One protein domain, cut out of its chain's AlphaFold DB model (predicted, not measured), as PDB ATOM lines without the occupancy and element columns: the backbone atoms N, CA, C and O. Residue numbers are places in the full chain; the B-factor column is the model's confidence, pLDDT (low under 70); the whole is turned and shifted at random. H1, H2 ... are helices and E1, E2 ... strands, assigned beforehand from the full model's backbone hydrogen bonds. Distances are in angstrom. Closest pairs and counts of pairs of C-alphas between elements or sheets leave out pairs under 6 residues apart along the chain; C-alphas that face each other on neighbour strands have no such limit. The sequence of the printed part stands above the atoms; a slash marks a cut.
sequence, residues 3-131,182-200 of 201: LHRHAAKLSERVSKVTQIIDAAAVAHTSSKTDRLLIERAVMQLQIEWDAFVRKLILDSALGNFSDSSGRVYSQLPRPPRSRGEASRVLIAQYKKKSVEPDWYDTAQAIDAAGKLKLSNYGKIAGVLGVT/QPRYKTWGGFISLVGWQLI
ATOM      1  N   LEU A   3     -12.752  13.936 -22.303       69.94
ATOM      2  CA  LEU A   3     -11.524  13.125 -22.194       69.94
ATOM      3  C   LEU A   3     -10.538  13.545 -21.095       69.94
ATOM      4  O   LEU A   3      -9.919  12.664 -20.506       69.94
ATOM      5  N   HIS A   4     -10.505  14.819 -20.688       79.19
ATOM      6  CA  HIS A   4      -9.845  15.226 -19.433       79.19
ATOM      7  C   HIS A   4     -10.380  14.439 -18.234       79.19
ATOM      8  O   HIS A   4      -9.612  13.947 -17.412       79.19
ATOM      9  N   ARG A   5     -11.702  14.223 -18.184       84.12
ATOM     10  CA  ARG A   5     -12.320  13.367 -17.164       84.12
ATOM     11  C   ARG A   5     -11.919  11.900 -17.324       84.12
ATOM     12  O   ARG A   5     -11.918  11.182 -16.335       84.12
ATOM     13  N   HIS A   6     -11.601  11.431 -18.531       85.06
ATOM     14  CA  HIS A   6     -11.148  10.055 -18.755       85.06
ATOM     15  C   HIS A   6      -9.698   9.835 -18.335       85.06
ATOM     16  O   HIS A   6      -9.454   8.843 -17.659       85.06
ATOM     17  N   ALA A   7      -8.775  10.751 -18.637       90.38
ATOM     18  CA  ALA A   7      -7.402  10.664 -18.131       90.38
ATOM     19  C   ALA A   7      -7.346  10.845 -16.605       90.38
ATOM     20  O   ALA A   7      -6.633  10.110 -15.923       90.38
ATOM     21  N   ALA A   8      -8.165  11.747 -16.047       91.94
ATOM     22  CA  ALA A   8      -8.308  11.892 -14.599       91.94
ATOM     23  C   ALA A   8      -8.851  10.606 -13.953       91.94
ATOM     24  O   ALA A   8      -8.261  10.110 -12.999       91.94
ATOM     25  N   LYS A   9      -9.916  10.012 -14.512       93.25
ATOM     26  CA  LYS A   9     -10.454   8.725 -14.038       93.25
ATOM     27  C   LYS A   9      -9.458   7.577 -14.191       93.25
ATOM     28  O   LYS A   9      -9.407   6.729 -13.313       93.25
ATOM     29  N   LEU A  10      -8.686   7.533 -15.279       95.19
ATOM     30  CA  LEU A  10      -7.606   6.558 -15.441       95.19
ATOM     31  C   LEU A  10      -6.588   6.719 -14.309       95.19
ATOM     32  O   LEU A  10      -6.308   5.749 -13.620       95.19
ATOM     33  N   SER A  11      -6.103   7.942 -14.082       95.94
ATOM     34  CA  SER A  11      -5.116   8.237 -13.034       95.94
ATOM     35  C   SER A  11      -5.644   7.858 -11.647       95.94
ATOM     36  O   SER A  11      -4.937   7.237 -10.863       95.94
ATOM     37  N   GLU A  12      -6.913   8.162 -11.358       96.50
ATOM     38  CA  GLU A  12      -7.575   7.782 -10.106       96.50
ATOM     39  C   GLU A  12      -7.639   6.258  -9.934       96.50
ATOM     40  O   GLU A  12      -7.313   5.732  -8.871       96.50
ATOM     41  N   ARG A  13      -8.041   5.524 -10.977       97.00
ATOM     42  CA  ARG A  13      -8.128   4.058 -10.933       97.00
ATOM     43  C   ARG A  13      -6.760   3.412 -10.803       97.00
ATOM     44  O   ARG A  13      -6.601   2.518  -9.983       97.00
ATOM     45  N   VAL A  14      -5.777   3.889 -11.559       96.75
ATOM     46  CA  VAL A  14      -4.394   3.426 -11.465       96.75
ATOM     47  C   VAL A  14      -3.847   3.683 -10.064       96.75
ATOM     48  O   VAL A  14      -3.322   2.757  -9.459       96.75
ATOM     49  N   SER A  15      -4.072   4.873  -9.500       97.00
ATOM     50  CA  SER A  15      -3.678   5.195  -8.123       97.00
ATOM     51  C   SER A  15      -4.330   4.266  -7.096       97.00
ATOM     52  O   SER A  15      -3.677   3.854  -6.142       97.00
ATOM     53  N   LYS A  16      -5.612   3.922  -7.269       96.81
ATOM     54  CA  LYS A  16      -6.301   2.957  -6.398       96.81
ATOM     55  C   LYS A  16      -5.680   1.565  -6.503       96.81
ATOM     56  O   LYS A  16      -5.481   0.906  -5.489       96.81
ATOM     57  N   VAL A  17      -5.342   1.126  -7.715       96.25
ATOM     58  CA  VAL A  17      -4.695  -0.172  -7.944       96.25
ATOM     59  C   VAL A  17      -3.294  -0.210  -7.331       96.25
ATOM     60  O   VAL A  17      -2.959  -1.185  -6.663       96.25
ATOM     61  N   THR A  18      -2.491   0.847  -7.479       95.56
ATOM     62  CA  THR A  18      -1.160   0.908  -6.857       95.56
ATOM     63  C   THR A  18      -1.245   0.939  -5.330       95.56
ATOM     64  O   THR A  18      -0.463   0.258  -4.684       95.56
ATOM     65  N   GLN A  19      -2.239   1.626  -4.750       95.12
ATOM     66  CA  GLN A  19      -2.479   1.628  -3.298       95.12
ATOM     67  C   GLN A  19      -2.829   0.240  -2.743       95.12
ATOM     68  O   GLN A  19      -2.420  -0.093  -1.634       95.12
ATOM     69  N   ILE A  20      -3.558  -0.585  -3.504       92.56
ATOM     70  CA  ILE A  20      -3.827  -1.982  -3.122       92.56
ATOM     71  C   ILE A  20      -2.514  -2.770  -3.031       92.56
ATOM     72  O   ILE A  20      -2.332  -3.547  -2.095       92.56
ATOM     73  N   ILE A  21      -1.592  -2.551  -3.974       92.56
ATOM     74  CA  ILE A  21      -0.276  -3.202  -3.971       92.56
ATOM     75  C   ILE A  21       0.569  -2.694  -2.798       92.56
ATOM     76  O   ILE A  21       1.142  -3.516  -2.091       92.56
ATOM     77  N   ASP A  22       0.605  -1.378  -2.549       92.06
ATOM     78  CA  ASP A  22       1.292  -0.789  -1.389       92.06
ATOM     79  C   ASP A  22       0.801  -1.432  -0.076       92.06
ATOM     80  O   ASP A  22       1.605  -1.912   0.722       92.06
ATOM     81  N   ALA A  23      -0.519  -1.509   0.129       89.69
ATOM     82  CA  ALA A  23      -1.107  -2.085   1.338       89.69
ATOM     83  C   ALA A  23      -0.767  -3.577   1.507       89.69
ATOM     84  O   ALA A  23      -0.405  -4.007   2.602       89.69
ATOM     85  N   ALA A  24      -0.836  -4.354   0.422       87.12
ATOM     86  CA  ALA A  24      -0.492  -5.776   0.434       87.12
ATOM     87  C   ALA A  24       1.018  -6.025   0.625       87.12
ATOM     88  O   ALA A  24       1.408  -7.040   1.196       87.12
ATOM     89  N   ALA A  25       1.876  -5.102   0.179       84.88
ATOM     90  CA  ALA A  25       3.327  -5.199   0.333       84.88
ATOM     91  C   ALA A  25       3.794  -4.898   1.769       84.88
ATOM     92  O   ALA A  25       4.710  -5.554   2.269       84.88
ATOM     93  N   VAL A  26       3.154  -3.938   2.448       78.75
ATOM     94  CA  VAL A  26       3.467  -3.569   3.845       78.75
ATOM     95  C   VAL A  26       3.130  -4.697   4.826       78.75
ATOM     96  O   VAL A  26       3.814  -4.849   5.833       78.75
ATOM     97  N   ALA A  27       2.141  -5.540   4.516       66.44
ATOM     98  CA  ALA A  27       1.700  -6.642   5.375       66.44
ATOM     99  C   ALA A  27       2.715  -7.804   5.537       66.44
ATOM    100  O   ALA A  27       2.385  -8.807   6.160       66.44
ATOM    101  N   HIS A  28       3.945  -7.673   5.015       53.56
ATOM    102  CA  HIS A  28       4.996  -8.697   4.972       53.56
ATOM    103  C   HIS A  28       4.519 -10.024   4.354       53.56
ATOM    104  O   HIS A  28       4.016 -10.938   5.006       53.56
ATOM    105  N   THR A  29       4.746 -10.111   3.044       60.56
ATOM    106  CA  THR A  29       4.501 -11.218   2.109       60.56
ATOM    107  C   THR A  29       4.733 -12.623   2.676       60.56
ATOM    108  O   THR A  29       5.783 -13.225   2.463       60.56
ATOM    109  N   SER A  30       3.714 -13.182   3.331       58.81
ATOM    110  CA  SER A  30       3.623 -14.622   3.626       58.81
ATOM    111  C   SER A  30       2.247 -15.214   3.311       58.81
ATOM    112  O   SER A  30       2.131 -16.426   3.118       58.81
ATOM    113  N   SER A  31       1.184 -14.400   3.241       79.81
ATOM    114  CA  SER A  31      -0.160 -14.928   3.007       79.81
ATOM    115  C   SER A  31      -0.420 -15.149   1.511       79.81
ATOM    116  O   SER A  31      -0.148 -14.297   0.661       79.81
ATOM    117  N   LYS A  32      -0.983 -16.315   1.168       84.19
ATOM    118  CA  LYS A  32      -1.430 -16.627  -0.205       84.19
ATOM    119  C   LYS A  32      -2.443 -15.597  -0.722       84.19
ATOM    120  O   LYS A  32      -2.518 -15.363  -1.927       84.19
ATOM    121  N   THR A  33      -3.211 -14.994   0.184       87.38
ATOM    122  CA  THR A  33      -4.215 -13.975  -0.125       87.38
ATOM    123  C   THR A  33      -3.565 -12.700  -0.654       87.38
ATOM    124  O   THR A  33      -3.978 -12.215  -1.704       87.38
ATOM    125  N   ASP A  34      -2.513 -12.205  -0.002       87.00
ATOM    126  CA  ASP A  34      -1.823 -10.974  -0.419       87.00
ATOM    127  C   ASP A  34      -1.137 -11.159  -1.768       87.00
ATOM    128  O   ASP A  34      -1.224 -10.298  -2.643       87.00
ATOM    129  N   ARG A  35      -0.546 -12.339  -1.990       89.06
ATOM    130  CA  ARG A  35       0.012 -12.712  -3.292       89.06
ATOM    131  C   ARG A  35      -1.030 -12.628  -4.404       89.06
ATOM    132  O   ARG A  35      -0.792 -11.980  -5.422       89.06
ATOM    133  N   LEU A  36      -2.195 -13.239  -4.198       90.19
ATOM    134  CA  LEU A  36      -3.279 -13.214  -5.177       90.19
ATOM    135  C   LEU A  36      -3.817 -11.792  -5.403       90.19
ATOM    136  O   LEU A  36      -4.184 -11.444  -6.527       90.19
ATOM    137  N   LEU A  37      -3.871 -10.964  -4.356       91.69
ATOM    138  CA  LEU A  37      -4.273  -9.560  -4.463       91.69
ATOM    139  C   LEU A  37      -3.293  -8.758  -5.323       91.69
ATOM    140  O   LEU A  37      -3.737  -8.037  -6.217       91.69
ATOM    141  N   ILE A  38      -1.985  -8.929  -5.115       92.25
ATOM    142  CA  ILE A  38      -0.948  -8.261  -5.913       92.25
ATOM    143  C   ILE A  38      -1.017  -8.722  -7.372       92.25
ATOM    144  O   ILE A  38      -1.058  -7.883  -8.270       92.25
ATOM    145  N   GLU A  39      -1.106 -10.028  -7.631       93.00
ATOM    146  CA  GLU A  39      -1.236 -10.564  -8.994       93.00
ATOM    147  C   GLU A  39      -2.473  -9.988  -9.708       93.00
ATOM    148  O   GLU A  39      -2.385  -9.526 -10.848       93.00
ATOM    149  N   ARG A  40      -3.622  -9.930  -9.022       94.25
ATOM    150  CA  ARG A  40      -4.847  -9.310  -9.556       94.25
ATOM    151  C   ARG A  40      -4.686  -7.816  -9.811       94.25
ATOM    152  O   ARG A  40      -5.127  -7.341 -10.854       94.25
ATOM    153  N   ALA A  41      -4.053  -7.083  -8.901       94.81
ATOM    154  CA  ALA A  41      -3.809  -5.655  -9.061       94.81
ATOM    155  C   ALA A  41      -2.883  -5.371 -10.257       94.81
ATOM    156  O   ALA A  41      -3.179  -4.498 -11.071       94.81
ATOM    157  N   VAL A  42      -1.825  -6.167 -10.444       93.62
ATOM    158  CA  VAL A  42      -0.943  -6.082 -11.618       93.62
ATOM    159  C   VAL A  42      -1.724  -6.325 -12.912       93.62
ATOM    160  O   VAL A  42      -1.602  -5.548 -13.858       93.62
ATOM    161  N   MET A  43      -2.588  -7.346 -12.960       94.81
ATOM    162  CA  MET A  43      -3.471  -7.549 -14.116       94.81
ATOM    163  C   MET A  43      -4.406  -6.352 -14.345       94.81
ATOM    164  O   MET A  43      -4.598  -5.936 -15.490       94.81
ATOM    165  N   GLN A  44      -4.949  -5.773 -13.270       96.19
ATOM    166  CA  GLN A  44      -5.872  -4.643 -13.341       96.19
ATOM    167  C   GLN A  44      -5.222  -3.394 -13.950       96.19
ATOM    168  O   GLN A  44      -5.888  -2.701 -14.716       96.19
ATOM    169  N   LEU A  45      -3.933  -3.127 -13.699       95.50
ATOM    170  CA  LEU A  45      -3.216  -2.011 -14.340       95.50
ATOM    171  C   LEU A  45      -3.299  -2.088 -15.873       95.50
ATOM    172  O   LEU A  45      -3.645  -1.104 -16.530       95.50
ATOM    173  N   GLN A  46      -3.040  -3.268 -16.445       93.88
ATOM    174  CA  GLN A  46      -3.104  -3.480 -17.893       93.88
ATOM    175  C   GLN A  46      -4.542  -3.358 -18.422       93.88
ATOM    176  O   GLN A  46      -4.747  -2.839 -19.518       93.88
ATOM    177  N   ILE A  47      -5.535  -3.830 -17.657       95.06
ATOM    178  CA  ILE A  47      -6.960  -3.742 -18.020       95.06
ATOM    179  C   ILE A  47      -7.423  -2.282 -18.067       95.06
ATOM    180  O   ILE A  47      -8.105  -1.889 -19.014       95.06
ATOM    181  N   GLU A  48      -7.046  -1.463 -17.083       95.88
ATOM    182  CA  GLU A  48      -7.396  -0.037 -17.079       95.88
ATOM    183  C   GLU A  48      -6.760   0.706 -18.257       95.88
ATOM    184  O   GLU A  48      -7.415   1.544 -18.884       95.88
ATOM    185  N   TRP A  49      -5.514   0.365 -18.599       95.06
ATOM    186  CA  TRP A  49      -4.848   0.910 -19.777       95.06
ATOM    187  C   TRP A  49      -5.559   0.520 -21.081       95.06
ATOM    188  O   TRP A  49      -5.903   1.396 -21.876       95.06
ATOM    189  N   ASP A  50      -5.846  -0.771 -21.274       94.94
ATOM    190  CA  ASP A  50      -6.551  -1.289 -22.452       94.94
ATOM    191  C   ASP A  50      -7.912  -0.597 -22.645       94.94
ATOM    192  O   ASP A  50      -8.207  -0.038 -23.707       94.94
ATOM    193  N   ALA A  51      -8.703  -0.523 -21.570       94.88
ATOM    194  CA  ALA A  51     -10.008   0.125 -21.579       94.88
ATOM    195  C   ALA A  51      -9.919   1.625 -21.905       94.88
ATOM    196  O   ALA A  51     -10.785   2.157 -22.612       94.88
ATOM    197  N   PHE A  52      -8.888   2.314 -21.407       95.12
ATOM    198  CA  PHE A  52      -8.654   3.722 -21.710       95.12
ATOM    199  C   PHE A  52      -8.306   3.938 -23.183       95.12
ATOM    200  O   PHE A  52      -8.960   4.756 -23.832       95.12
ATOM    201  N   VAL A  53      -7.338   3.194 -23.729       95.06
ATOM    202  CA  VAL A  53      -6.895   3.338 -25.128       95.06
ATOM    203  C   VAL A  53      -8.029   3.016 -26.094       95.06
ATOM    204  O   VAL A  53      -8.312   3.806 -27.000       95.06
ATOM    205  N   ARG A  54      -8.749   1.914 -25.850       95.75
ATOM    206  CA  ARG A  54      -9.955   1.552 -26.601       95.75
ATOM    207  C   ARG A  54     -10.941   2.706 -26.647       95.75
ATOM    208  O   ARG A  54     -11.431   3.095 -27.708       95.75
ATOM    209  N   LYS A  55     -11.257   3.257 -25.475       94.12
ATOM    210  CA  LYS A  55     -12.232   4.332 -25.357       94.12
ATOM    211  C   LYS A  55     -11.756   5.602 -26.047       94.12
ATOM    212  O   LYS A  55     -12.547   6.203 -26.763       94.12
ATOM    213  N   LEU A  56     -10.495   5.985 -25.855       93.62
ATOM    214  CA  LEU A  56      -9.877   7.141 -26.494       93.62
ATOM    215  C   LEU A  56     -10.023   7.061 -28.015       93.62
ATOM    216  O   LEU A  56     -10.548   7.992 -28.619       93.62
ATOM    217  N   ILE A  57      -9.595   5.954 -28.628       95.38
ATOM    218  CA  ILE A  57      -9.587   5.798 -30.088       95.38
ATOM    219  C   ILE A  57     -11.010   5.766 -30.642       95.38
ATOM    220  O   ILE A  57     -11.322   6.494 -31.587       95.38
ATOM    221  N   LEU A  58     -11.899   4.970 -30.038       95.31
ATOM    222  CA  LEU A  58     -13.277   4.880 -30.509       95.31
ATOM    223  C   LEU A  58     -14.017   6.211 -30.312       95.31
ATOM    224  O   LEU A  58     -14.596   6.705 -31.270       95.31
ATOM    225  N   ASP A  59     -13.958   6.847 -29.135       93.06
ATOM    226  CA  ASP A  59     -14.636   8.135 -28.899       93.06
ATOM    227  C   ASP A  59     -14.057   9.279 -29.754       93.06
ATOM    228  O   ASP A  59     -14.801  10.183 -30.144       93.06
ATOM    229  N   SER A  60     -12.767   9.216 -30.104       93.38
ATOM    230  CA  SER A  60     -12.149  10.129 -31.075       93.38
ATOM    231  C   SER A  60     -12.747   9.962 -32.471       93.38
ATOM    232  O   SER A  60     -13.025  10.953 -33.141       93.38
ATOM    233  N   ALA A  61     -13.029   8.729 -32.905       95.25
ATOM    234  CA  ALA A  61     -13.635   8.479 -34.213       95.25
ATOM    235  C   ALA A  61     -15.032   9.105 -34.350       95.25
ATOM    236  O   ALA A  61     -15.394   9.564 -35.433       95.25
ATOM    237  N   LEU A  62     -15.787   9.167 -33.249       94.12
ATOM    238  CA  LEU A  62     -17.144   9.721 -33.195       94.12
ATOM    239  C   LEU A  62     -17.184  11.258 -33.198       94.12
ATOM    240  O   LEU A  62     -18.264  11.844 -33.270       94.12
ATOM    241  N   GLY A  63     -16.048  11.943 -33.053       90.81
ATOM    242  CA  GLY A  63     -16.078  13.391 -32.874       90.81
ATOM    243  C   GLY A  63     -16.417  13.833 -31.447       90.81
ATOM    244  O   GLY A  63     -16.764  14.997 -31.256       90.81
ATOM    245  N   ASN A  64     -16.385  12.943 -30.450       87.12
ATOM    246  CA  ASN A  64     -16.742  13.275 -29.060       87.12
ATOM    247  C   ASN A  64     -15.566  13.871 -28.267       87.12
ATOM    248  O   ASN A  64     -15.688  14.189 -27.077       87.12
ATOM    249  N   PHE A  65     -14.420  14.013 -28.928       83.50
ATOM    250  CA  PHE A  65     -13.175  14.480 -28.352       83.50
ATOM    251  C   PHE A  65     -12.777  15.844 -28.913       83.50
ATOM    252  O   PHE A  65     -13.013  16.154 -30.078       83.50
ATOM    253  N   SER A  66     -12.152  16.654 -28.063       84.25
ATOM    254  CA  SER A  66     -11.415  17.842 -28.469       84.25
ATOM    255  C   SER A  66     -10.131  17.899 -27.658       84.25
ATOM    256  O   SER A  66     -10.196  17.681 -26.442       84.25
ATOM    257  N   ASP A  67      -9.016  18.181 -28.318       81.19
ATOM    258  CA  ASP A  67      -7.737  18.491 -27.690       81.19
ATOM    259  C   ASP A  67      -7.372  19.967 -27.897       81.19
ATOM    260  O   ASP A  67      -8.212  20.768 -28.321       81.19
ATOM    261  N   SER A  68      -6.133  20.337 -27.566       78.06
ATOM    262  CA  SER A  68      -5.607  21.691 -27.771       78.06
ATOM    263  C   SER A  68      -5.694  22.190 -29.221       78.06
ATOM    264  O   SER A  68      -5.748  23.398 -29.433       78.06
ATOM    265  N   SER A  69      -5.760  21.291 -30.210       82.00
ATOM    266  CA  SER A  69      -5.878  21.624 -31.638       82.00
ATOM    267  C   SER A  69      -7.328  21.673 -32.135       82.00
ATOM    268  O   SER A  69      -7.574  21.962 -33.306       82.00
ATOM    269  N   GLY A  70      -8.306  21.408 -31.266       86.06
ATOM    270  CA  GLY A  70      -9.727  21.447 -31.591       86.06
ATOM    271  C   GLY A  70     -10.383  20.071 -31.568       86.06
ATOM    272  O   GLY A  70      -9.953  19.151 -30.876       86.06
ATOM    273  N   ARG A  71     -11.514  19.934 -32.265       91.50
ATOM    274  CA  ARG A  71     -12.296  18.689 -32.276       91.50
ATOM    275  C   ARG A  71     -11.543  17.592 -33.028       91.50
ATOM    276  O   ARG A  71     -11.175  17.781 -34.180       91.50
ATOM    277  N   VAL A  72     -11.420  16.424 -32.409       92.94
ATOM    278  CA  VAL A  72     -10.879  15.215 -33.032       92.94
ATOM    279  C   VAL A  72     -12.027  14.372 -33.554       92.94
ATOM    280  O   VAL A  72     -12.974  14.100 -32.822       92.94
ATOM    281  N   TYR A  73     -11.927  13.962 -34.810       94.62
ATOM    282  CA  TYR A  73     -12.924  13.195 -35.555       94.62
ATOM    283  C   TYR A  73     -12.264  12.231 -36.554       94.62
ATOM    284  O   TYR A  73     -11.097  12.405 -36.925       94.62
ATOM    285  N   SER A  74     -13.028  11.231 -37.004       97.25
ATOM    286  CA  SER A  74     -12.650  10.346 -38.112       97.25
ATOM    287  C   SER A  74     -12.824  11.036 -39.469       97.25
ATOM    288  O   SER A  74     -13.885  11.584 -39.759       97.25
ATOM    289  N   GLN A  75     -11.804  10.951 -40.323       96.69
ATOM    290  CA  GLN A  75     -11.804  11.456 -41.703       96.69
ATOM    291  C   GLN A  75     -12.244  10.391 -42.726       96.69
ATOM    292  O   GLN A  75     -11.967  10.500 -43.923       96.69
ATOM    293  N   LEU A  76     -12.886   9.309 -42.278       96.56
ATOM    294  CA  LEU A  76     -13.470   8.324 -43.187       96.56
ATOM    295  C   LEU A  76     -14.619   8.952 -44.002       96.56
ATOM    296  O   LEU A  76     -15.329   9.805 -43.477       96.56
ATOM    297  N   PRO A  77     -14.881   8.496 -45.247       95.06
ATOM    298  CA  PRO A  77     -15.991   9.013 -46.060       95.06
ATOM    299  C   PRO A  77     -17.367   8.886 -45.389       95.06
ATOM    300  O   PRO A  77     -18.273   9.671 -45.651       95.06
ATOM    301  N   ARG A  78     -17.527   7.880 -44.521       94.38
ATOM    302  CA  ARG A  78     -18.699   7.677 -43.665       94.38
ATOM    303  C   ARG A  78     -18.214   7.535 -42.220       94.38
ATOM    304  O   ARG A  78     -17.903   6.416 -41.808       94.38
ATOM    305  N   PRO A  79     -18.070   8.645 -41.473       94.56
ATOM    306  CA  PRO A  79     -17.628   8.594 -40.087       94.56
ATOM    307  C   PRO A  79     -18.626   7.804 -39.226       94.56
ATOM    308  O   PRO A  79     -19.839   7.982 -39.388       94.56
ATOM    309  N   PRO A  80     -18.147   6.947 -38.309       96.44
ATOM    310  CA  PRO A  80     -19.024   6.164 -37.449       96.44
ATOM    311  C   PRO A  80     -19.783   7.068 -36.469       96.44
ATOM    312  O   PRO A  80     -19.229   8.018 -35.919       96.44
ATOM    313  N   ARG A  81     -21.049   6.738 -36.199       94.56
ATOM    314  CA  ARG A  81     -21.930   7.505 -35.297       94.56
ATOM    315  C   ARG A  81     -21.999   6.929 -33.886       94.56
ATOM    316  O   ARG A  81     -22.458   7.592 -32.962       94.56
ATOM    317  N   SER A  82     -21.559   5.685 -33.706       96.00
ATOM    318  CA  SER A  82     -21.553   4.988 -32.417       96.00
ATOM    319  C   SER A  82     -20.254   4.210 -32.211       96.00
ATOM    320  O   SER A  82     -19.590   3.832 -33.175       96.00
ATOM    321  N   ARG A  83     -19.902   3.902 -30.955       94.38
ATOM    322  CA  ARG A  83     -18.712   3.081 -30.652       94.38
ATOM    323  C   ARG A  83     -18.792   1.696 -31.291       94.38
ATOM    324  O   ARG A  83     -17.792   1.195 -31.787       94.38
ATOM    325  N   GLY A  84     -19.979   1.087 -31.282       95.69
ATOM    326  CA  GLY A  84     -20.197  -0.229 -31.885       95.69
ATOM    327  C   GLY A  84     -20.072  -0.207 -33.407       95.69
ATOM    328  O   GLY A  84     -19.640  -1.187 -34.004       95.69
ATOM    329  N   GLU A  85     -20.428   0.904 -34.052       96.31
ATOM    330  CA  GLU A  85     -20.171   1.106 -35.479       96.31
ATOM    331  C   GLU A  85     -18.687   1.367 -35.750       96.31
ATOM    332  O   GLU A  85     -18.128   0.733 -36.635       96.31
ATOM    333  N   ALA A  86     -18.026   2.213 -34.952       96.50
ATOM    334  CA  ALA A  86     -16.590   2.469 -35.068       96.50
ATOM    335  C   ALA A  86     -15.771   1.175 -34.940       96.50
ATOM    336  O   ALA A  86     -14.885   0.928 -35.751       96.50
ATOM    337  N   SER A  87     -16.120   0.318 -33.977       96.38
ATOM    338  CA  SER A  87     -15.522  -1.009 -33.807       96.38
ATOM    339  C   SER A  87     -15.748  -1.906 -35.030       96.38
ATOM    340  O   SER A  87     -14.791  -2.447 -35.578       96.38
ATOM    341  N   ARG A  88     -16.982  -1.997 -35.546       95.44
ATOM    342  CA  ARG A  88     -17.283  -2.785 -36.757       95.44
ATOM    343  C   ARG A  88     -16.531  -2.287 -37.991       95.44
ATOM    344  O   ARG A  88     -15.956  -3.094 -38.715       95.44
ATOM    345  N   VAL A  89     -16.507  -0.973 -38.210       95.81
ATOM    346  CA  VAL A  89     -15.767  -0.336 -39.311       95.81
ATOM    347  C   VAL A  89     -14.269  -0.594 -39.174       95.81
ATOM    348  O   VAL A  89     -13.605  -0.875 -40.168       95.81
ATOM    349  N   LEU A  90     -13.733  -0.531 -37.956       96.25
ATOM    350  CA  LEU A  90     -12.339  -0.851 -37.683       96.25
ATOM    351  C   LEU A  90     -12.026  -2.321 -38.004       96.25
ATOM    352  O   LEU A  90     -11.074  -2.588 -38.733       96.25
ATOM    353  N   ILE A  91     -12.832  -3.263 -37.505       96.19
ATOM    354  CA  ILE A  91     -12.648  -4.704 -37.745       96.19
ATOM    355  C   ILE A  91     -12.700  -5.011 -39.246       96.19
ATOM    356  O   ILE A  91     -11.820  -5.699 -39.755       96.19
ATOM    357  N   ALA A  92     -13.654  -4.423 -39.975       94.88
ATOM    358  CA  ALA A  92     -13.801  -4.608 -41.419       94.88
ATOM    359  C   ALA A  92     -12.576  -4.151 -42.239       94.88
ATOM    360  O   ALA A  92     -12.395  -4.595 -43.370       94.88
ATOM    361  N   GLN A  93     -11.721  -3.285 -41.687       94.75
ATOM    362  CA  GLN A  93     -10.483  -2.849 -42.343       94.75
ATOM    363  C   GLN A  93      -9.305  -3.813 -42.147       94.75
ATOM    364  O   GLN A  93      -8.265  -3.660 -42.796       94.75
ATOM    365  N   TYR A  94      -9.426  -4.811 -41.271       94.06
ATOM    366  CA  TYR A  94      -8.409  -5.841 -41.100       94.06
ATOM    367  C   TYR A  94      -8.683  -7.036 -42.014       94.06
ATOM    368  O   TYR A  94      -9.736  -7.656 -41.955       94.06
ATOM    369  N   LYS A  95      -7.683  -7.446 -42.806       87.25
ATOM    370  CA  LYS A  95      -7.820  -8.586 -43.737       87.25
ATOM    371  C   LYS A  95      -8.039  -9.945 -43.053       87.25
ATOM    372  O   LYS A  95      -8.565 -10.853 -43.681       87.25
ATOM    373  N   LYS A  96      -7.552 -10.124 -41.820       87.06
ATOM    374  CA  LYS A  96      -7.488 -11.433 -41.134       87.06
ATOM    375  C   LYS A  96      -7.962 -11.402 -39.677       87.06
ATOM    376  O   LYS A  96      -7.732 -12.364 -38.954       87.06
ATOM    377  N   LYS A  97      -8.564 -10.303 -39.214       86.19
ATOM    378  CA  LYS A  97      -9.053 -10.195 -37.831       86.19
ATOM    379  C   LYS A  97     -10.575 -10.155 -37.823       86.19
ATOM    380  O   LYS A  97     -11.168  -9.362 -38.539       86.19
ATOM    381  N   SER A  98     -11.178 -10.995 -36.989       90.06
ATOM    382  CA  SER A  98     -12.613 -10.984 -36.672       90.06
ATOM    383  C   SER A  98     -12.921 -10.277 -35.348       90.06
ATOM    384  O   SER A  98     -14.085 -10.097 -35.001       90.06
ATOM    385  N   VAL A  99     -11.883  -9.880 -34.610       92.75
ATOM    386  CA  VAL A  99     -11.968  -9.269 -33.283       92.75
ATOM    387  C   VAL A  99     -11.282  -7.907 -33.268       92.75
ATOM    388  O   VAL A  99     -10.477  -7.586 -34.148       92.75
ATOM    389  N   GLU A 100     -11.611  -7.110 -32.255       92.75
ATOM    390  CA  GLU A 100     -10.921  -5.852 -31.979       92.75
ATOM    391  C   GLU A 100      -9.413  -6.065 -31.734       92.75
ATOM    392  O   GLU A 100      -8.991  -7.163 -31.363       92.75
ATOM    393  N   PRO A 101      -8.582  -5.031 -31.964       93.44
ATOM    394  CA  PRO A 101      -7.169  -5.079 -31.604       93.44
ATOM    395  C   PRO A 101      -6.968  -5.248 -30.093       93.44
ATOM    396  O   PRO A 101      -7.806  -4.834 -29.294       93.44
ATOM    397  N   ASP A 102      -5.809  -5.780 -29.711       92.81
ATOM    398  CA  ASP A 102      -5.323  -5.672 -28.337       92.81
ATOM    399  C   ASP A 102      -4.962  -4.206 -28.056       92.81
ATOM    400  O   ASP A 102      -3.938  -3.716 -28.536       92.81
ATOM    401  N   TRP A 103      -5.787  -3.480 -27.303       94.06
ATOM    402  CA  TRP A 103      -5.614  -2.033 -27.121       94.06
ATOM    403  C   TRP A 103      -4.423  -1.677 -26.232       94.06
ATOM    404  O   TRP A 103      -3.877  -0.581 -26.338       94.06
ATOM    405  N   TYR A 104      -3.980  -2.614 -25.396       89.50
ATOM    406  CA  TYR A 104      -2.731  -2.485 -24.654       89.50
ATOM    407  C   TYR A 104      -1.466  -2.580 -25.529       89.50
ATOM    408  O   TYR A 104      -0.387  -2.201 -25.067       89.50
ATOM    409  N   ASP A 105      -1.562  -3.105 -26.756       91.81
ATOM    410  CA  ASP A 105      -0.450  -3.195 -27.704       91.81
ATOM    411  C   ASP A 105      -0.368  -1.903 -28.528       91.81
ATOM    412  O   ASP A 105      -1.270  -1.574 -29.303       91.81
ATOM    413  N   THR A 106       0.724  -1.153 -28.364       92.38
ATOM    414  CA  THR A 106       0.883   0.165 -28.990       92.38
ATOM    415  C   THR A 106       0.832   0.105 -30.505       92.38
ATOM    416  O   THR A 106       0.194   0.958 -31.119       92.38
ATOM    417  N   ALA A 107       1.426  -0.918 -31.123       93.25
ATOM    418  CA  ALA A 107       1.411  -1.058 -32.573       93.25
ATOM    419  C   ALA A 107      -0.019  -1.262 -33.088       93.25
ATOM    420  O   ALA A 107      -0.416  -0.658 -34.086       93.25
ATOM    421  N   GLN A 108      -0.820  -2.064 -32.380       95.00
ATOM    422  CA  GLN A 108      -2.217  -2.285 -32.751       95.00
ATOM    423  C   GLN A 108      -3.091  -1.051 -32.497       95.00
ATOM    424  O   GLN A 108      -3.956  -0.741 -33.314       95.00
ATOM    425  N   ALA A 109      -2.854  -0.322 -31.405       95.62
ATOM    426  CA  ALA A 109      -3.555   0.922 -31.104       95.62
ATOM    427  C   ALA A 109      -3.258   2.021 -32.145       95.62
ATOM    428  O   ALA A 109      -4.179   2.682 -32.629       95.62
ATOM    429  N   ILE A 110      -1.993   2.177 -32.550       96.88
ATOM    430  CA  ILE A 110      -1.587   3.113 -33.609       96.88
ATOM    431  C   ILE A 110      -2.225   2.716 -34.944       96.88
ATOM    432  O   ILE A 110      -2.815   3.562 -35.619       96.88
ATOM    433  N   ASP A 111      -2.165   1.436 -35.318       96.81
ATOM    434  CA  ASP A 111      -2.777   0.951 -36.559       96.81
ATOM    435  C   ASP A 111      -4.301   1.163 -36.570       96.81
ATOM    436  O   ASP A 111      -4.871   1.585 -37.580       96.81
ATOM    437  N   ALA A 112      -4.968   0.970 -35.428       97.56
ATOM    438  CA  ALA A 112      -6.392   1.242 -35.282       97.56
ATOM    439  C   ALA A 112      -6.736   2.727 -35.475       97.56
ATOM    440  O   ALA A 112      -7.701   3.046 -36.177       97.56
ATOM    441  N   ALA A 113      -5.935   3.637 -34.910       97.38
ATOM    442  CA  ALA A 113      -6.092   5.075 -35.121       97.38
ATOM    443  C   ALA A 113      -5.900   5.464 -36.600       97.38
ATOM    444  O   ALA A 113      -6.662   6.277 -37.130       97.38
ATOM    445  N   GLY A 114      -4.933   4.841 -37.282       97.44
ATOM    446  CA  GLY A 114      -4.690   5.036 -38.713       97.44
ATOM    447  C   GLY A 114      -5.848   4.539 -39.584       97.44
ATOM    448  O   GLY A 114      -6.336   5.271 -40.445       97.44
ATOM    449  N   LYS A 115      -6.363   3.332 -39.317       97.06
ATOM    450  CA  LYS A 115      -7.531   2.756 -40.015       97.06
ATOM    451  C   LYS A 115      -8.795   3.589 -39.826       97.06
ATOM    452  O   LYS A 115      -9.556   3.806 -40.764       97.06
ATOM    453  N   LEU A 116      -9.015   4.129 -38.631       97.25
ATOM    454  CA  LEU A 116     -10.128   5.051 -38.388       97.25
ATOM    455  C   LEU A 116      -9.884   6.462 -38.947       97.25
ATOM    456  O   LEU A 116     -10.776   7.304 -38.839       97.25
ATOM    457  N   LYS A 117      -8.722   6.721 -39.563       97.19
ATOM    458  CA  LYS A 117      -8.305   8.019 -40.110       97.19
ATOM    459  C   LYS A 117      -8.552   9.157 -39.123       97.19
ATOM    460  O   LYS A 117      -9.232  10.134 -39.443       97.19
ATOM    461  N   LEU A 118      -8.094   8.987 -37.886       96.69
ATOM    462  CA  LEU A 118      -8.280  10.006 -36.860       96.69
ATOM    463  C   LEU A 118      -7.457  11.255 -37.194       96.69
ATOM    464  O   LEU A 118      -6.274  11.164 -37.511       96.69
ATOM    465  N   SER A 119      -8.070  12.428 -37.064       95.69
ATOM    466  CA  SER A 119      -7.405  13.729 -37.274       95.69
ATOM    467  C   SER A 119      -6.201  13.959 -36.352       95.69
ATOM    468  O   SER A 119      -5.264  14.647 -36.739       95.69
ATOM    469  N   ASN A 120      -6.177  13.345 -35.166       93.62
ATOM    470  CA  ASN A 120      -5.054  13.398 -34.227       93.62
ATOM    471  C   ASN A 120      -4.106  12.184 -34.327       93.62
ATOM    472  O   ASN A 120      -3.366  11.908 -33.380       93.62
ATOM    473  N   TYR A 121      -4.114  11.446 -35.445       95.69
ATOM    474  CA  TYR A 121      -3.278  10.253 -35.631       95.69
ATOM    475  C   TYR A 121      -1.800  10.504 -35.304       95.69
ATOM    476  O   TYR A 121      -1.210   9.725 -34.562       95.69
ATOM    477  N   GLY A 122      -1.220  11.610 -35.788       94.44
ATOM    478  CA  GLY A 122       0.194  11.933 -35.552       94.44
ATOM    479  C   GLY A 122       0.549  12.043 -34.066       94.44
ATOM    480  O   GLY A 122       1.596  11.562 -33.645       94.44
ATOM    481  N   LYS A 123      -0.360  12.584 -33.248       93.12
ATOM    482  CA  LYS A 123      -0.198  12.664 -31.792       93.12
ATOM    483  C   LYS A 123      -0.312  11.295 -31.128       93.12
ATOM    484  O   LYS A 123       0.521  10.963 -30.293       93.12
ATOM    485  N   ILE A 124      -1.299  10.483 -31.516       93.94
ATOM    486  CA  ILE A 124      -1.438   9.109 -31.003       93.94
ATOM    487  C   ILE A 124      -0.187   8.291 -31.343       93.94
ATOM    488  O   ILE A 124       0.373   7.644 -30.463       93.94
ATOM    489  N   ALA A 125       0.275   8.352 -32.593       95.25
ATOM    490  CA  ALA A 125       1.475   7.662 -33.051       95.25
ATOM    491  C   ALA A 125       2.736   8.162 -32.336       95.25
ATOM    492  O   ALA A 125       3.544   7.348 -31.904       95.25
ATOM    493  N   GLY A 126       2.876   9.478 -32.158       93.69
ATOM    494  CA  GLY A 126       4.009  10.075 -31.457       93.69
ATOM    495  C   GLY A 126       4.074   9.674 -29.985       93.69
ATOM    496  O   GLY A 126       5.139   9.308 -29.508       93.69
ATOM    497  N   VAL A 127       2.941   9.686 -29.275       93.06
ATOM    498  CA  VAL A 127       2.892   9.352 -27.842       93.06
ATOM    499  C   VAL A 127       2.983   7.843 -27.601       93.06
ATOM    500  O   VAL A 127       3.727   7.418 -26.726       93.06
ATOM    501  N   LEU A 128       2.260   7.013 -28.364       92.19
ATOM    502  CA  LEU A 128       2.295   5.550 -28.198       92.19
ATOM    503  C   LEU A 128       3.538   4.894 -28.817       92.19
ATOM    504  O   LEU A 128       3.859   3.757 -28.485       92.19
ATOM    505  N   GLY A 129       4.211   5.578 -29.741       88.69
ATOM    506  CA  GLY A 129       5.412   5.091 -30.418       88.69
ATOM    507  C   GLY A 129       6.713   5.348 -29.655       88.69
ATOM    508  O   GLY A 129       7.771   4.969 -30.151       88.69
ATOM    509  N   VAL A 130       6.658   5.988 -28.481       84.38
ATOM    510  CA  VAL A 130       7.848   6.291 -27.673       84.38
ATOM    511  C   VAL A 130       8.558   5.005 -27.250       84.38
ATOM    512  O   VAL A 130       7.939   4.047 -26.785       84.38
ATOM    513  N   THR A 131       9.883   5.008 -27.362       73.81
ATOM    514  CA  THR A 131      10.759   3.957 -26.844       73.81
ATOM    515  C   THR A 131      11.753   4.562 -25.844       73.81
ATOM    516  O   THR A 131      12.272   5.651 -26.091       73.81
ATOM    517  N   GLN A 182      12.501   2.995  -7.956       90.50
ATOM    518  CA  GLN A 182      11.086   2.812  -7.624       90.50
ATOM    519  C   GLN A 182      10.663   1.353  -7.825       90.50
ATOM    520  O   GLN A 182      11.148   0.705  -8.756       90.50
ATOM    521  N   PRO A 183       9.729   0.832  -7.007       92.25
ATOM    522  CA  PRO A 183       9.096  -0.450  -7.285       92.25
ATOM    523  C   PRO A 183       8.453  -0.445  -8.677       92.25
ATOM    524  O   PRO A 183       7.727   0.498  -9.016       92.25
ATOM    525  N   ARG A 184       8.656  -1.503  -9.472       92.00
ATOM    526  CA  ARG A 184       8.203  -1.557 -10.877       92.00
ATOM    527  C   ARG A 184       6.724  -1.228 -11.051       92.00
ATOM    528  O   ARG A 184       6.363  -0.523 -11.992       92.00
ATOM    529  N   TYR A 185       5.856  -1.678 -10.141       93.12
ATOM    530  CA  TYR A 185       4.424  -1.372 -10.230       93.12
ATOM    531  C   TYR A 185       4.110   0.129 -10.132       93.12
ATOM    532  O   TYR A 185       3.164   0.593 -10.778       93.12
ATOM    533  N   LYS A 186       4.902   0.903  -9.373       94.31
ATOM    534  CA  LYS A 186       4.769   2.366  -9.302       94.31
ATOM    535  C   LYS A 186       5.208   3.002 -10.608       94.31
ATOM    536  O   LYS A 186       4.504   3.873 -11.114       94.31
ATOM    537  N   THR A 187       6.298   2.518 -11.196       93.44
ATOM    538  CA  THR A 187       6.763   2.967 -12.513       93.44
ATOM    539  C   THR A 187       5.722   2.694 -13.594       93.44
ATOM    540  O   THR A 187       5.383   3.596 -14.360       93.44
ATOM    541  N   TRP A 188       5.130   1.495 -13.627       94.19
ATOM    542  CA  TRP A 188       4.058   1.169 -14.570       94.19
ATOM    543  C   TRP A 188       2.840   2.079 -14.387       94.19
ATOM    544  O   TRP A 188       2.366   2.668 -15.357       94.19
ATOM    545  N   GLY A 189       2.348   2.236 -13.154       95.00
ATOM    546  CA  GLY A 189       1.191   3.088 -12.871       95.00
ATOM    547  C   GLY A 189       1.441   4.569 -13.186       95.00
ATOM    548  O   GLY A 189       0.606   5.238 -13.806       95.00
ATOM    549  N   GLY A 190       2.620   5.077 -12.824       94.31
ATOM    550  CA  GLY A 190       3.054   6.434 -13.142       94.31
ATOM    551  C   GLY A 190       3.129   6.668 -14.649       94.31
ATOM    552  O   GLY A 190       2.578   7.651 -15.147       94.31
ATOM    553  N   PHE A 191       3.721   5.727 -15.391       93.62
ATOM    554  CA  PHE A 191       3.819   5.795 -16.848       93.62
ATOM    555  C   PHE A 191       2.442   5.756 -17.525       93.62
ATOM    556  O   PHE A 191       2.161   6.604 -18.370       93.62
ATOM    557  N   ILE A 192       1.547   4.844 -17.116       95.12
ATOM    558  CA  ILE A 192       0.163   4.769 -17.626       95.12
ATOM    559  C   ILE A 192      -0.553   6.111 -17.445       95.12
ATOM    560  O   ILE A 192      -1.190   6.614 -18.374       95.12
ATOM    561  N   SER A 193      -0.431   6.712 -16.260       95.00
ATOM    562  CA  SER A 193      -1.061   7.998 -15.957       95.00
ATOM    563  C   SER A 193      -0.470   9.121 -16.815       95.00
ATOM    564  O   SER A 193      -1.215   9.872 -17.445       95.00
ATOM    565  N   LEU A 194       0.862   9.204 -16.901       94.06
ATOM    566  CA  LEU A 194       1.578  10.205 -17.696       94.06
ATOM    567  C   LEU A 194       1.181  10.154 -19.176       94.06
ATOM    568  O   LEU A 194       0.766  11.169 -19.741       94.06
ATOM    569  N   VAL A 195       1.269   8.974 -19.791       93.31
ATOM    570  CA  VAL A 195       0.929   8.766 -21.203       93.31
ATOM    571  C   VAL A 195      -0.553   9.050 -21.444       93.31
ATOM    572  O   VAL A 195      -0.904   9.719 -22.416       93.31
ATOM    573  N   GLY A 196      -1.434   8.616 -20.537       92.94
ATOM    574  CA  GLY A 196      -2.864   8.918 -20.611       92.94
ATOM    575  C   GLY A 196      -3.151  10.422 -20.680       92.94
ATOM    576  O   GLY A 196      -4.007  10.852 -21.455       92.94
ATOM    577  N   TRP A 197      -2.400  11.235 -19.931       93.00
ATOM    578  CA  TRP A 197      -2.472  12.696 -20.005       93.00
ATOM    579  C   TRP A 197      -1.883  13.268 -21.298       93.00
ATOM    580  O   TRP A 197      -2.470  14.179 -21.879       93.00
ATOM    581  N   GLN A 198      -0.752  12.749 -21.772       92.19
ATOM    582  CA  GLN A 198      -0.134  13.201 -23.027       92.19
ATOM    583  C   GLN A 198      -1.029  12.941 -24.245       92.19
ATOM    584  O   GLN A 198      -1.106  13.771 -25.145       92.19
ATOM    585  N   LEU A 199      -1.772  11.833 -24.249       90.19
ATOM    586  CA  LEU A 199      -2.705  11.504 -25.328       90.19
ATOM    587  C   LEU A 199      -3.881  12.480 -25.442       90.19
ATOM    588  O   LEU A 199      -4.493  12.570 -26.508       90.19
ATOM    589  N   ILE A 200      -4.204  13.211 -24.372       86.81
ATOM    590  CA  ILE A 200      -5.350  14.123 -24.360       86.81
ATOM    591  C   ILE A 200      -4.987  15.607 -24.458       86.81
ATOM    592  O   ILE A 200      -5.825  16.369 -24.932       86.81
TER     593      ILE A 200
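What this domain is: This is residues 3 to 131 and 182 to 200 of the 201 residues of an uncharacterized protein of Parvibaculum sp (UniProt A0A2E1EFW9). A long helical hairpin, H1 and H2, makes the longest axis, with H6 beside it as the third helix of a bundle; round the last part of H2 sits a head of three short helices, H3, H4 and H5, and a small strand hairpin, E1 and E2. The turn at residues 26 to 32 sticks out at the opposite end. The 148 printed residues hold six named helices and two named strands, in the order H1 H2 E1 E2 H3 H4 H5 H6; the sheet E1 - E2 is antiparallel and the class is mostly helix. The whole is only just compact, close to loose, with a radius of gyration of the C-alphas of 17.2 A, and spans 58 by 35 by 28 A.

Where its parts are: E1 is residues 65 to 67, E2 residues 70 to 72. H2, residues 32 to 61, measures 44.0 A; H1, residues 3 to 26, 34.4 A, from C-alpha 3 at (-11.524, 13.125, -22.194). H3 is residues 83 to 92, H4 106 to 115, H5 121 to 128. H6, residues 184 to 198, measures 20.9 A, to C-alpha 198 at (-0.134, 13.201, -23.027).

How they stand to each other: In the hairpin of E1 and E2, N 72 and O 65 are 2.8 A apart, within hydrogen-bond range. H2, the hub, touches H1 at a shallow tilt of 9 degrees, opposite ways, closest at C-alphas 24 and 34, 5.4 A. H1 touches H6, closest at C-alphas 11 and 193, 5.0 A. With residues 58 to 61 alone H2 touches H3, about perpendicular at 85 degrees, closest at C-alphas 58 and 83, 5.7 A. H4 and H5, a helical hairpin, touch, closest at C-alphas 110 and 125, 5.5 A. Every O i to N i+4 pair is within hydrogen-bond range in H1, H3, H4, H5 and H6, and 25 of 26 in H2.

The domain as a whole: The C-alphas farthest apart, of Ser 30 and Pro 77, are 58.4 A apart. Residues 132 to 181 are not printed, a gap of 19.3 A between C-alphas 131 and 182. The link H3 to H4 is long. Residue 3 and residues 27 to 30 have pLDDT under 70.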